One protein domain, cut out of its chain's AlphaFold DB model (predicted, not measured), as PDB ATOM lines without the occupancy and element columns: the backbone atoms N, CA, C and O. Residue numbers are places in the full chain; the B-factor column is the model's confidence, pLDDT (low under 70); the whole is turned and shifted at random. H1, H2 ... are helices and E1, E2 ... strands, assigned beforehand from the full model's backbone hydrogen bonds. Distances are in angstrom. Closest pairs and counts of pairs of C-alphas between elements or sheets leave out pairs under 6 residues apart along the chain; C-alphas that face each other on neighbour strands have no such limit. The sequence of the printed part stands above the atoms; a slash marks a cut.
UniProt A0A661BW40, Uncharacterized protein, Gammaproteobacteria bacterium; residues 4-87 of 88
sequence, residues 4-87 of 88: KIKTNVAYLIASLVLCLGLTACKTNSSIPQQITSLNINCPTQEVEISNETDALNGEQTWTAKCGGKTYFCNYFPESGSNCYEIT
ATOM      1  N   LYS A   4     -70.668 -48.474  22.427       42.28
ATOM      2  CA  LYS A   4     -69.329 -48.704  21.835       42.28
ATOM      3  C   LYS A   4     -69.354 -48.988  20.324       42.28
ATOM      4  O   LYS A   4     -68.410 -48.650  19.623       42.28
ATOM      5  N   ILE A   5     -70.440 -49.582  19.818       48.28
ATOM      6  CA  ILE A   5     -70.582 -49.955  18.397       48.28
ATOM      7  C   ILE A   5     -70.738 -48.704  17.517       48.28
ATOM      8  O   ILE A   5     -70.130 -48.620  16.455       48.28
ATOM      9  N   LYS A   6     -71.489 -47.694  17.983       49.31
ATOM     10  CA  LYS A   6     -71.745 -46.456  17.226       49.31
ATOM     11  C   LYS A   6     -70.482 -45.608  17.040       49.31
ATOM     12  O   LYS A   6     -70.302 -45.009  15.986       49.31
ATOM     13  N   THR A   7     -69.591 -45.603  18.031       52.47
ATOM     14  CA  THR A   7     -68.326 -44.855  17.985       52.47
ATOM     15  C   THR A   7     -67.339 -45.457  16.979       52.47
ATOM     16  O   THR A   7     -66.712 -44.715  16.231       52.47
ATOM     17  N   ASN A   8     -67.252 -46.788  16.883       55.38
ATOM     18  CA  ASN A   8     -66.339 -47.459  15.946       55.38
ATOM     19  C   ASN A   8     -66.765 -47.312  14.476       55.38
ATOM     20  O   ASN A   8     -65.916 -47.192  13.596       55.38
ATOM     21  N   VAL A   9     -68.073 -47.267  14.205       59.03
ATOM     22  CA  VAL A   9     -68.607 -47.042  12.851       59.03
ATOM     23  C   VAL A   9     -68.332 -45.612  12.377       59.03
ATOM     24  O   VAL A   9     -67.963 -45.411  11.225       59.03
ATOM     25  N   ALA A  10     -68.425 -44.622  13.271       59.94
ATOM     26  CA  ALA A  10     -68.104 -43.232  12.943       59.94
ATOM     27  C   ALA A  10     -66.623 -43.045  12.558       59.94
ATOM     28  O   ALA A  10     -66.329 -42.336  11.598       59.94
ATOM     29  N   TYR A  11     -65.699 -43.727  13.247       59.88
ATOM     30  CA  TYR A  11     -64.268 -43.701  12.914       59.88
ATOM     31  C   TYR A  11     -63.954 -44.367  11.566       59.88
ATOM     32  O   TYR A  11     -63.151 -43.843  10.796       59.88
ATOM     33  N   LEU A  12     -64.618 -45.482  11.247       58.75
ATOM     34  CA  LEU A  12     -64.477 -46.161   9.952       58.75
ATOM     35  C   LEU A  12     -64.975 -45.296   8.785       58.75
ATOM     36  O   LEU A  12     -64.309 -45.210   7.756       58.75
ATOM     37  N   ILE A  13     -66.108 -44.613   8.957       61.22
ATOM     38  CA  ILE A  13     -66.658 -43.708   7.937       61.22
ATOM     39  C   ILE A  13     -65.752 -42.480   7.761       61.22
ATOM     40  O   ILE A  13     -65.471 -42.086   6.630       61.22
ATOM     41  N   ALA A  14     -65.230 -41.914   8.854       60.69
ATOM     42  CA  ALA A  14     -64.301 -40.783   8.797       60.69
ATOM     43  C   ALA A  14     -62.982 -41.137   8.081       60.69
ATOM     44  O   ALA A  14     -62.476 -40.342   7.291       60.69
ATOM     45  N   SER A  15     -62.457 -42.349   8.295       60.81
ATOM     46  CA  SER A  15     -61.266 -42.846   7.594       60.81
ATOM     47  C   SER A  15     -61.505 -43.055   6.095       60.81
ATOM     48  O   SER A  15     -60.604 -42.802   5.298       60.81
ATOM     49  N   LEU A  16     -62.696 -43.514   5.697       60.28
ATOM     50  CA  LEU A  16     -63.029 -43.776   4.294       60.28
ATOM     51  C   LEU A  16     -63.181 -42.475   3.487       60.28
ATOM     52  O   LEU A  16     -62.742 -42.403   2.341       60.28
ATOM     53  N   VAL A  17     -63.741 -41.426   4.097       62.84
ATOM     54  CA  VAL A  17     -63.884 -40.096   3.477       62.84
ATOM     55  C   VAL A  17     -62.524 -39.407   3.293       62.84
ATOM     56  O   VAL A  17     -62.324 -38.711   2.300       62.84
ATOM     57  N   LEU A  18     -61.561 -39.647   4.190       60.28
ATOM     58  CA  LEU A  18     -60.218 -39.067   4.092       60.28
ATOM     59  C   LEU A  18     -59.390 -39.669   2.938       60.28
ATOM     60  O   LEU A  18     -58.632 -38.950   2.291       60.28
ATOM     61  N   CYS A  19     -59.574 -40.957   2.622       59.72
ATOM     62  CA  CYS A  19     -58.893 -41.606   1.492       59.72
ATOM     63  C   CYS A  19     -59.413 -41.153   0.117       59.72
ATOM     64  O   CYS A  19     -58.649 -41.137  -0.845       59.72
ATOM     65  N   LEU A  20     -60.686 -40.753   0.012       58.78
ATOM     66  CA  LEU A  20     -61.284 -40.288  -1.249       58.78
ATOM     67  C   LEU A  20     -60.905 -38.836  -1.603       58.78
ATOM     68  O   LEU A  20     -61.089 -38.419  -2.742       58.78
ATOM     69  N   GLY A  21     -60.360 -38.066  -0.654       56.66
ATOM     70  CA  GLY A  21     -59.941 -36.676  -0.874       56.66
ATOM     71  C   GLY A  21     -58.549 -36.505  -1.495       56.66
ATOM     72  O   GLY A  21     -58.205 -35.402  -1.912       56.66
ATOM     73  N   LEU A  22     -57.740 -37.570  -1.563       55.88
ATOM     74  CA  LEU A  22     -56.352 -37.510  -2.049       55.88
ATOM     75  C   LEU A  22     -56.199 -37.884  -3.529       55.88
ATOM     76  O   LEU A  22     -55.125 -37.698  -4.096       55.88
ATOM     77  N   THR A  23     -57.265 -38.335  -4.195       59.91
ATOM     78  CA  THR A  23     -57.287 -38.503  -5.656       59.91
ATOM     79  C   THR A  23     -57.649 -37.193  -6.356       59.91
ATOM     80  O   THR A  23     -58.456 -37.183  -7.285       59.91
ATOM     81  N   ALA A  24     -57.063 -36.071  -5.922       53.28
ATOM     82  CA  ALA A  24     -56.960 -34.878  -6.756       53.28
ATOM     83  C   ALA A  24     -56.034 -35.233  -7.931       53.28
ATOM     84  O   ALA A  24     -54.828 -34.991  -7.911       53.28
ATOM     85  N   CYS A  25     -56.600 -35.957  -8.896       59.69
ATOM     86  CA  CYS A  25     -55.914 -36.507 -10.047       59.69
ATOM     87  C   CYS A  25     -55.221 -35.384 -10.819       59.69
ATOM     88  O   CYS A  25     -55.746 -34.281 -10.949       59.69
ATOM     89  N   LYS A  26     -54.026 -35.694 -11.322       57.72
ATOM     90  CA  LYS A  26     -53.193 -34.869 -12.200       57.72
ATOM     91  C   LYS A  26     -53.976 -34.404 -13.442       57.72
ATOM     92  O   LYS A  26     -53.858 -35.005 -14.502       57.72
ATOM     93  N   THR A  27     -54.779 -33.350 -13.337       57.25
ATOM     94  CA  THR A  27     -55.516 -32.800 -14.493       57.25
ATOM     95  C   THR A  27     -54.700 -31.747 -15.251       57.25
ATOM     96  O   THR A  27     -55.064 -31.359 -16.354       57.25
ATOM     97  N   ASN A  28     -53.550 -31.321 -14.720       66.19
ATOM     98  CA  ASN A  28     -52.636 -30.429 -15.432       66.19
ATOM     99  C   ASN A  28     -51.651 -31.246 -16.270       66.19
ATOM    100  O   ASN A  28     -50.546 -31.542 -15.824       66.19
ATOM    101  N   SER A  29     -52.071 -31.629 -17.477       77.50
ATOM    102  CA  SER A  29     -51.124 -32.081 -18.501       77.50
ATOM    103  C   SER A  29     -50.270 -30.900 -18.955       77.50
ATOM    104  O   SER A  29     -50.815 -29.830 -19.244       77.50
ATOM    105  N   SER A  30     -48.950 -31.068 -19.028       90.12
ATOM    106  CA  SER A  30     -48.063 -29.998 -19.497       90.12
ATOM    107  C   SER A  30     -48.312 -29.684 -20.979       90.12
ATOM    108  O   SER A  30     -48.870 -30.499 -21.719       90.12
ATOM    109  N   ILE A  31     -47.912 -28.491 -21.430       91.50
ATOM    110  CA  ILE A  31     -48.000 -28.120 -22.851       91.50
ATOM    111  C   ILE A  31     -47.237 -29.125 -23.739       91.50
ATOM    112  O   ILE A  31     -47.849 -29.621 -24.687       91.50
ATOM    113  N   PRO A  32     -45.995 -29.544 -23.412       94.44
ATOM    114  CA  PRO A  32     -45.300 -30.604 -24.149       94.44
ATOM    115  C   PRO A  32     -46.082 -31.918 -24.247       94.44
ATOM    116  O   PRO A  32     -46.116 -32.534 -25.315       94.44
ATOM    117  N   GLN A  33     -46.768 -32.341 -23.176       95.38
ATOM    118  CA  GLN A  33     -47.600 -33.551 -23.203       95.38
ATOM    119  C   GLN A  33     -48.783 -33.410 -24.162       95.38
ATOM    120  O   GLN A  33     -49.066 -34.325 -24.934       95.38
ATOM    121  N   GLN A  34     -49.464 -32.262 -24.138       94.31
ATOM    122  CA  GLN A  34     -50.598 -31.988 -25.023       94.31
ATOM    123  C   GLN A  34     -50.161 -31.909 -26.490       94.31
ATOM    124  O   GLN A  34     -50.777 -32.539 -27.348       94.31
ATOM    125  N   ILE A  35     -49.066 -31.197 -26.774       94.69
ATOM    126  CA  ILE A  35     -48.493 -31.104 -28.123       94.69
ATOM    127  C   ILE A  35     -48.107 -32.493 -28.632       94.69
ATOM    128  O   ILE A  35     -48.473 -32.862 -29.747       94.69
ATOM    129  N   THR A  36     -47.401 -33.276 -27.817       96.06
ATOM    130  CA  THR A  36     -47.005 -34.638 -28.188       96.06
ATOM    131  C   THR A  36     -48.238 -35.481 -28.496       96.06
ATOM    132  O   THR A  36     -48.332 -36.050 -29.579       96.06
ATOM    133  N   SER A  37     -49.220 -35.499 -27.588       95.81
ATOM    134  CA  SER A  37     -50.470 -36.249 -27.741       95.81
ATOM    135  C   SER A  37     -51.146 -35.992 -29.091       95.81
ATOM    136  O   SER A  37     -51.507 -36.943 -29.786       95.81
ATOM    137  N   LEU A  38     -51.227 -34.723 -29.501       94.31
ATOM    138  CA  LEU A  38     -51.812 -34.312 -30.778       94.31
ATOM    139  C   LEU A  38     -50.975 -34.736 -31.994       94.31
ATOM    140  O   LEU A  38     -51.546 -35.141 -33.004       94.31
ATOM    141  N   ASN A  39     -49.644 -34.652 -31.916       95.31
ATOM    142  CA  ASN A  39     -48.762 -34.949 -33.052       95.31
ATOM    143  C   ASN A  39     -48.618 -36.453 -33.324       95.31
ATOM    144  O   ASN A  39     -48.522 -36.855 -34.481       95.31
ATOM    145  N   ILE A  40     -48.599 -37.283 -32.276       94.62
ATOM    146  CA  ILE A  40     -48.344 -38.730 -32.404       94.62
ATOM    147  C   ILE A  40     -49.563 -39.598 -32.068       94.62
ATOM    148  O   ILE A  40     -49.440 -40.818 -31.990       94.62
ATOM    149  N   ASN A  41     -50.735 -38.980 -31.877       93.75
ATOM    150  CA  ASN A  41     -51.995 -39.642 -31.527       93.75
ATOM    151  C   ASN A  41     -51.865 -40.580 -30.309       93.75
ATOM    152  O   ASN A  41     -52.315 -41.727 -30.324       93.75
ATOM    153  N   CYS A  42     -51.213 -40.082 -29.258       93.56
ATOM    154  CA  CYS A  42     -51.003 -40.788 -27.995       93.56
ATOM    155  C   CYS A  42     -51.868 -40.157 -26.895       93.56
ATOM    156  O   CYS A  42     -51.908 -38.929 -26.824       93.56
ATOM    157  N   PRO A  43     -52.542 -40.915 -26.011       94.62
ATOM    158  CA  PRO A  43     -53.246 -40.327 -24.873       94.62
ATOM    159  C   PRO A  43     -52.296 -39.502 -24.000       94.62
ATOM    160  O   PRO A  43     -51.228 -39.973 -23.625       94.62
ATOM    161  N   THR A  44     -52.680 -38.278 -23.631       93.19
ATOM    162  CA  THR A  44     -51.815 -37.359 -22.867       93.19
ATOM    163  C   THR A  44     -51.293 -37.962 -21.558       93.19
ATOM    164  O   THR A  44     -50.196 -37.631 -21.118       93.19
ATOM    165  N   GLN A  45     -52.060 -38.865 -20.941       91.31
ATOM    166  CA  GLN A  45     -51.700 -39.557 -19.699       91.31
ATOM    167  C   GLN A  45     -50.618 -40.630 -19.890       91.31
ATOM    168  O   GLN A  45     -49.990 -41.029 -18.912       91.31
ATOM    169  N   GLU A  46     -50.408 -41.089 -21.123       94.69
ATOM    170  CA  GLU A  46     -49.391 -42.074 -21.508       94.69
ATOM    171  C   GLU A  46     -48.116 -41.411 -22.053       94.69
ATOM    172  O   GLU A  46     -47.152 -42.103 -22.376       94.69
ATOM    173  N   VAL A  47     -48.097 -40.075 -22.153       95.88
ATOM    174  CA  VAL A  47     -46.930 -39.317 -22.607       95.88
ATOM    175  C   VAL A  47     -45.996 -39.024 -21.435       95.88
ATOM    176  O   VAL A  47     -46.307 -38.230 -20.538       95.88
ATOM    177  N   GLU A  48     -44.801 -39.595 -21.504       95.81
ATOM    178  CA  GLU A  48     -43.688 -39.288 -20.611       95.81
ATOM    179  C   GLU A  48     -42.738 -38.300 -21.294       95.81
ATOM    180  O   GLU A  48     -42.261 -38.559 -22.396       95.81
ATOM    181  N   ILE A  49     -42.457 -37.164 -20.653       96.00
ATOM    182  CA  ILE A  49     -41.572 -36.120 -21.186       96.00
ATOM    183  C   ILE A  49     -40.220 -36.168 -20.471       96.00
ATOM    184  O   ILE A  49     -40.143 -36.433 -19.271       96.00
ATOM    185  N   SER A  50     -39.148 -35.912 -21.214       96.19
ATOM    186  CA  SER A  50     -37.773 -35.832 -20.724       96.19
ATOM    187  C   SER A  50     -36.943 -34.867 -21.578       96.19
ATOM    188  O   SER A  50     -37.334 -34.530 -22.695       96.19
ATOM    189  N   ASN A  51     -35.782 -34.439 -21.069       95.75
ATOM    190  CA  ASN A  51     -34.829 -33.577 -21.784       95.75
ATOM    191  C   ASN A  51     -35.457 -32.293 -22.361       95.75
ATOM    192  O   ASN A  51     -35.163 -31.906 -23.491       95.75
ATOM    193  N   GLU A  52     -36.341 -31.652 -21.596       96.06
ATOM    194  CA  GLU A  52     -36.950 -30.374 -21.978       96.06
ATOM    195  C   GLU A  52     -35.884 -29.274 -22.032       96.06
ATOM    196  O   GLU A  52     -35.069 -29.132 -21.119       96.06
ATOM    197  N   THR A  53     -35.880 -28.509 -23.118       96.25
ATOM    198  CA  THR A  53     -35.005 -27.356 -23.320       96.25
ATOM    199  C   THR A  53     -35.824 -26.200 -23.869       96.25
ATOM    200  O   THR A  53     -36.415 -26.319 -24.943       96.25
ATOM    201  N   ASP A  54     -35.802 -25.079 -23.152       94.81
ATOM    202  CA  ASP A  54     -36.446 -23.823 -23.532       94.81
ATOM    203  C   ASP A  54     -35.403 -22.795 -23.972       94.81
ATOM    204  O   ASP A  54     -34.398 -22.568 -23.291       94.81
ATOM    205  N   ALA A  55     -35.662 -22.121 -25.087       92.75
ATOM    206  CA  ALA A  55     -34.865 -21.001 -25.558       92.75
ATOM    207  C   ALA A  55     -35.567 -19.660 -25.280       92.75
ATOM    208  O   ALA A  55     -36.792 -19.558 -25.219       92.75
ATOM    209  N   LEU A  56     -34.781 -18.585 -25.135       92.75
ATOM    210  CA  LEU A  56     -35.297 -17.243 -24.808       92.75
ATOM    211  C   LEU A  56     -36.192 -16.638 -25.906       92.75
ATOM    212  O   LEU A  56     -36.930 -15.693 -25.644       92.75
ATOM    213  N   ASN A  57     -36.121 -17.169 -27.126       92.25
ATOM    214  CA  ASN A  57     -36.978 -16.809 -28.258       92.25
ATOM    215  C   ASN A  57     -38.327 -17.559 -28.260       92.25
ATOM    216  O   ASN A  57     -39.118 -17.367 -29.179       92.25
ATOM    217  N   GLY A  58     -38.602 -18.392 -27.251       90.69
ATOM    218  CA  GLY A  58     -39.842 -19.163 -27.139       90.69
ATOM    219  C   GLY A  58     -39.832 -20.487 -27.903       90.69
ATOM    220  O   GLY A  58     -40.872 -21.140 -27.983       90.69
ATOM    221  N   GLU A  59     -38.692 -20.891 -28.463       94.81
ATOM    222  CA  GLU A  59     -38.522 -22.236 -29.010       94.81
ATOM    223  C   GLU A  59     -38.361 -23.251 -27.881       94.81
ATOM    224  O   GLU A  59     -37.723 -22.974 -26.863       94.81
ATOM    225  N   GLN A  60     -38.930 -24.438 -28.075       96.62
ATOM    226  CA  GLN A  60     -38.844 -25.529 -27.110       96.62
ATOM    227  C   GLN A  60     -38.517 -26.836 -27.814       96.62
ATOM    228  O   GLN A  60     -39.002 -27.104 -28.914       96.62
ATOM    229  N   THR A  61     -37.729 -27.680 -27.159       97.25
ATOM    230  CA  THR A  61     -37.474 -29.055 -27.601       97.25
ATOM    231  C   THR A  61     -37.571 -30.009 -26.426       97.25
ATOM    232  O   THR A  61     -37.279 -29.632 -25.293       97.25
ATOM    233  N   TRP A  62     -38.018 -31.234 -26.681       97.75
ATOM    234  CA  TRP A  62     -38.119 -32.270 -25.657       97.75
ATOM    235  C   TRP A  62     -38.102 -33.663 -26.281       97.75
ATOM    236  O   TRP A  62     -38.361 -33.848 -27.471       97.75
ATOM    237  N   THR A  63     -37.805 -34.664 -25.460       97.75
ATOM    238  CA  THR A  63     -37.954 -36.080 -25.803       97.75
ATOM    239  C   THR A  63     -39.218 -36.617 -25.152       97.75
ATOM    240  O   THR A  63     -39.406 -36.467 -23.945       97.75
ATOM    241  N   ALA A  64     -40.077 -37.267 -25.928       97.62
ATOM    242  CA  ALA A  64     -41.279 -37.912 -25.427       97.62
ATOM    243  C   ALA A  64     -41.205 -39.433 -25.585       97.62
ATOM    244  O   ALA A  64     -40.718 -39.932 -26.597       97.62
ATOM    245  N   LYS A  65     -41.729 -40.178 -24.612       96.88
ATOM    246  CA  LYS A  65     -41.971 -41.619 -24.720       96.88
ATOM    247  C   LYS A  65     -43.467 -41.891 -24.664       96.88
ATOM    248  O   LYS A  65     -44.171 -41.332 -23.826       96.88
ATOM    249  N   CYS A  66     -43.943 -42.732 -25.576       96.25
ATOM    250  CA  CYS A  66     -45.313 -43.235 -25.580       96.25
ATOM    251  C   CYS A  66     -45.363 -44.616 -26.238       96.25
ATOM    252  O   CYS A  66     -44.738 -44.834 -27.276       96.25
ATOM    253  N   GLY A  67     -46.089 -45.561 -25.633       92.88
ATOM    254  CA  GLY A  67     -46.295 -46.894 -26.214       92.88
ATOM    255  C   GLY A  67     -45.000 -47.666 -26.501       92.88
ATOM    256  O   GLY A  67     -44.939 -48.423 -27.465       92.88
ATOM    257  N   GLY A  68     -43.943 -47.440 -25.710       94.19
ATOM    258  CA  GLY A  68     -42.627 -48.063 -25.902       94.19
ATOM    259  C   GLY A  68     -41.774 -47.458 -27.024       94.19
ATOM    260  O   GLY A  68     -40.692 -47.973 -27.296       94.19
ATOM    261  N   LYS A  69     -42.231 -46.375 -27.659       96.25
ATOM    262  CA  LYS A  69     -41.489 -45.624 -28.675       96.25
ATOM    263  C   LYS A  69     -40.973 -44.308 -28.110       96.25
ATOM    264  O   LYS A  69     -41.614 -43.716 -27.238       96.25
ATOM    265  N   THR A  70     -39.847 -43.847 -28.642       97.38
ATOM    266  CA  THR A  70     -39.227 -42.568 -28.280       97.38
ATOM    267  C   THR A  70     -39.363 -41.588 -29.439       97.38
ATOM    268  O   THR A  70     -39.167 -41.946 -30.599       97.38
ATOM    269  N   TYR A  71     -39.688 -40.341 -29.124       97.69
ATOM    270  CA  TYR A  71     -39.909 -39.266 -30.078       97.69
ATOM    271  C   TYR A  71     -39.085 -38.048 -29.687       97.69
ATOM    272  O   TYR A  71     -39.023 -37.691 -28.511       97.69
ATOM    273  N   PHE A  72     -38.508 -37.378 -30.675       97.75
ATOM    274  CA  PHE A  72     -37.999 -36.027 -30.501       97.75
ATOM    275  C   PHE A  72     -39.058 -35.037 -30.969       97.75
ATOM    276  O   PHE A  72     -39.581 -35.151 -32.080       97.75
ATOM    277  N   CYS A  73     -39.362 -34.059 -30.126       97.62
ATOM    278  CA  CYS A  73     -40.366 -33.046 -30.384       97.62
ATOM    279  C   CYS A  73     -39.763 -31.645 -30.313       97.62
ATOM    280  O   CYS A  73     -38.817 -31.379 -29.570       97.62
ATOM    281  N   ASN A  74     -40.343 -30.743 -31.096       96.88
ATOM    282  CA  ASN A  74     -39.998 -29.332 -31.113       96.88
ATOM    283  C   ASN A  74     -41.253 -28.465 -31.230       96.88
ATOM    284  O   ASN A  74     -42.274 -28.886 -31.777       96.88
ATOM    285  N   TYR A  75     -41.142 -27.244 -30.722       96.25
ATOM    286  CA  TYR A  75     -42.092 -26.160 -30.898       96.25
ATOM    287  C   TYR A  75     -41.336 -24.897 -31.304       96.25
ATOM    288  O   TYR A  75     -40.424 -24.453 -30.607       96.25
ATOM    289  N   PHE A  76     -41.757 -24.315 -32.421       95.00
ATOM    290  CA  PHE A  76     -41.280 -23.048 -32.951       95.00
ATOM    291  C   PHE A  76     -42.472 -22.083 -33.036       95.00
ATOM    292  O   PHE A  76     -43.440 -22.399 -33.731       95.00
ATOM    293  N   PRO A  77     -42.427 -20.892 -32.409       92.38
ATOM    294  CA  PRO A  77     -43.552 -19.950 -32.419       92.38
ATOM    295  C   PRO A  77     -44.059 -19.583 -33.822       92.38
ATOM    296  O   PRO A  77     -45.252 -19.364 -34.012       92.38
ATOM    297  N   GLU A  78     -43.162 -19.543 -34.811       93.00
ATOM    298  CA  GLU A  78     -43.492 -19.168 -36.191       93.00
ATOM    299  C   GLU A  78     -43.875 -20.357 -37.086       93.00
ATOM    300  O   GLU A  78     -44.533 -20.166 -38.105       93.00
ATOM    301  N   SER A  79     -43.465 -21.582 -36.733       92.38
ATOM    302  CA  SER A  79     -43.618 -22.778 -37.588       92.38
ATOM    303  C   SER A  79     -44.488 -23.882 -36.976       92.38
ATOM    304  O   SER A  79     -44.774 -24.876 -37.640       92.38
ATOM    305  N   GLY A  80     -44.944 -23.711 -35.735       93.62
ATOM    306  CA  GLY A  80     -45.747 -24.694 -35.012       93.62
ATOM    307  C   GLY A  80     -44.902 -25.772 -34.334       93.62
ATOM    308  O   GLY A  80     -43.739 -25.563 -33.997       93.62
ATOM    309  N   SER A  81     -45.510 -26.931 -34.096       95.06
ATOM    310  CA  SER A  81     -44.881 -28.061 -33.406       95.06
ATOM    311  C   SER A  81     -44.765 -29.283 -34.301       95.06
ATOM    312  O   SER A  81     -45.664 -29.518 -35.108       95.06
ATOM    313  N   ASN A  82     -43.745 -30.106 -34.078       95.94
ATOM    314  CA  ASN A  82     -43.619 -31.408 -34.723       95.94
ATOM    315  C   ASN A  82     -42.974 -32.432 -33.780       95.94
ATOM    316  O   ASN A  82     -42.144 -32.070 -32.946       95.94
ATOM    317  N   CYS A  83     -43.317 -33.707 -33.951       96.88
ATOM    318  CA  CYS A  83     -42.713 -34.836 -33.252       96.88
ATOM    319  C   CYS A  83     -42.384 -35.947 -34.250       96.88
ATOM    320  O   CYS A  83     -43.221 -36.312 -35.073       96.88
ATOM    321  N   TYR A  84     -41.189 -36.525 -34.152       96.25
ATOM    322  CA  TYR A  84     -40.773 -37.645 -34.994       96.25
ATOM    323  C   TYR A  84     -40.119 -38.746 -34.164       96.25
ATOM    324  O   TYR A  84     -39.465 -38.478 -33.158       96.25
ATOM    325  N   GLU A  85     -40.345 -39.995 -34.569       97.25
ATOM    326  CA  GLU A  85     -39.799 -41.177 -33.896       97.25
ATOM    327  C   GLU A  85     -38.273 -41.207 -34.049       97.25
ATOM    328  O   GLU A  85     -37.745 -40.944 -35.132       97.25
ATOM    329  N   ILE A  86     -37.572 -41.529 -32.964       97.06
ATOM    330  CA  ILE A  86     -36.119 -41.710 -32.938       97.06
ATOM    331  C   ILE A  86     -35.783 -43.103 -32.407       97.06
ATOM    332  O   ILE A  86     -36.474 -43.638 -31.539       97.06
ATOM    333  N   THR A  87     -34.719 -43.700 -32.938       90.12
ATOM    334  CA  THR A  87     -34.153 -44.953 -32.426       90.12
ATOM    335  C   THR A  87     -33.038 -44.606 -31.444       90.12
ATOM    336  O   THR A  87     -32.185 -43.786 -31.781       90.12
TER     337      THR A  87
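This is residues 4 to 87 of the 88 residues of an uncharacterized protein of Gammaproteobacteria bacterium (UniProt A0A661BW40). A four-stranded antiparallel sheet, E1 to E4, curls round one helix, H2, to make a small compact head, and a long arm made of helix H1 and the residues after it sticks out from that head. Residues 4 to 25 stand free, of which 4 to 20 belong to H1. The printed part has 84 residues, with two named helices and four named strands in the order H1 H2 E1 E2 E3 E4; the class is mixed, helices and strands, and the sheet's order is E1 - E2 - E3 - E4. The whole is extended, with a radius of gyration of the C-alphas of 20.8 A and spans of 69 by 30 by 19 A, while the body without the free arm spans 31 by 30 by 18 A.

Start at the sheet, where E1, residues 48 to 54, E2, residues 60 to 66, E3, residues 69 to 76, and E4, residues 80 to 86, form a meander, each strand the antiparallel neighbour of the one before. The sheet is twisted, and E1 and E4 are its edge strands. In the hairpin of E1 and E2, look at N 50 and O 63, 2.8 A apart and within hydrogen-bond range. In the hairpin of E2 and E3, look at N 64 and O 71, 2.8 A apart, and in the hairpin of E3 and E4 at N 74 and O 82, 2.9 A apart, both within hydrogen-bond range. H2, residues 31 to 40, is on one face of the sheet, an arrangement of two layers, helix and sheet. The closest C-alphas of H2 and E4 are those of Asn 39 and Cys 83, 6.1 A apart; those of H2 and E1 are Gln 33 and Ile 49, 6.9 A apart. H1, residues 4 to 20, is not on the sheet and is apart from H2. In H2 every O i to N i+4 pair is within hydrogen-bond range; in H1 11 of 13 are.

Find C-alpha 48 at (-43.688, -39.288, -20.611), where E1 begins; it runs 17.3 A from first to last C-alpha. E2 measures 18.9 A, E3 23.0 A, and E4 19.7 A, ending at C-alpha 86 at (-36.119, -41.710, -32.938). H2 measures 14.3 A. Go to C-alpha 4 at (-69.329, -48.704, 21.835) for the beginning of H1, which runs 25.9 A to C-alpha 20.

The C-alphas of Lys 4 and Glu 78 are the two farthest apart, at 70.0 A. The printed part has no cut, and none of its links is long; those within the sheet are tight, while H1 to H2 and H2 to E1 are short. The mean pLDDT of the printed part is 83.6; residues 4 to 28 are under 70, and H1 has a mean of 57.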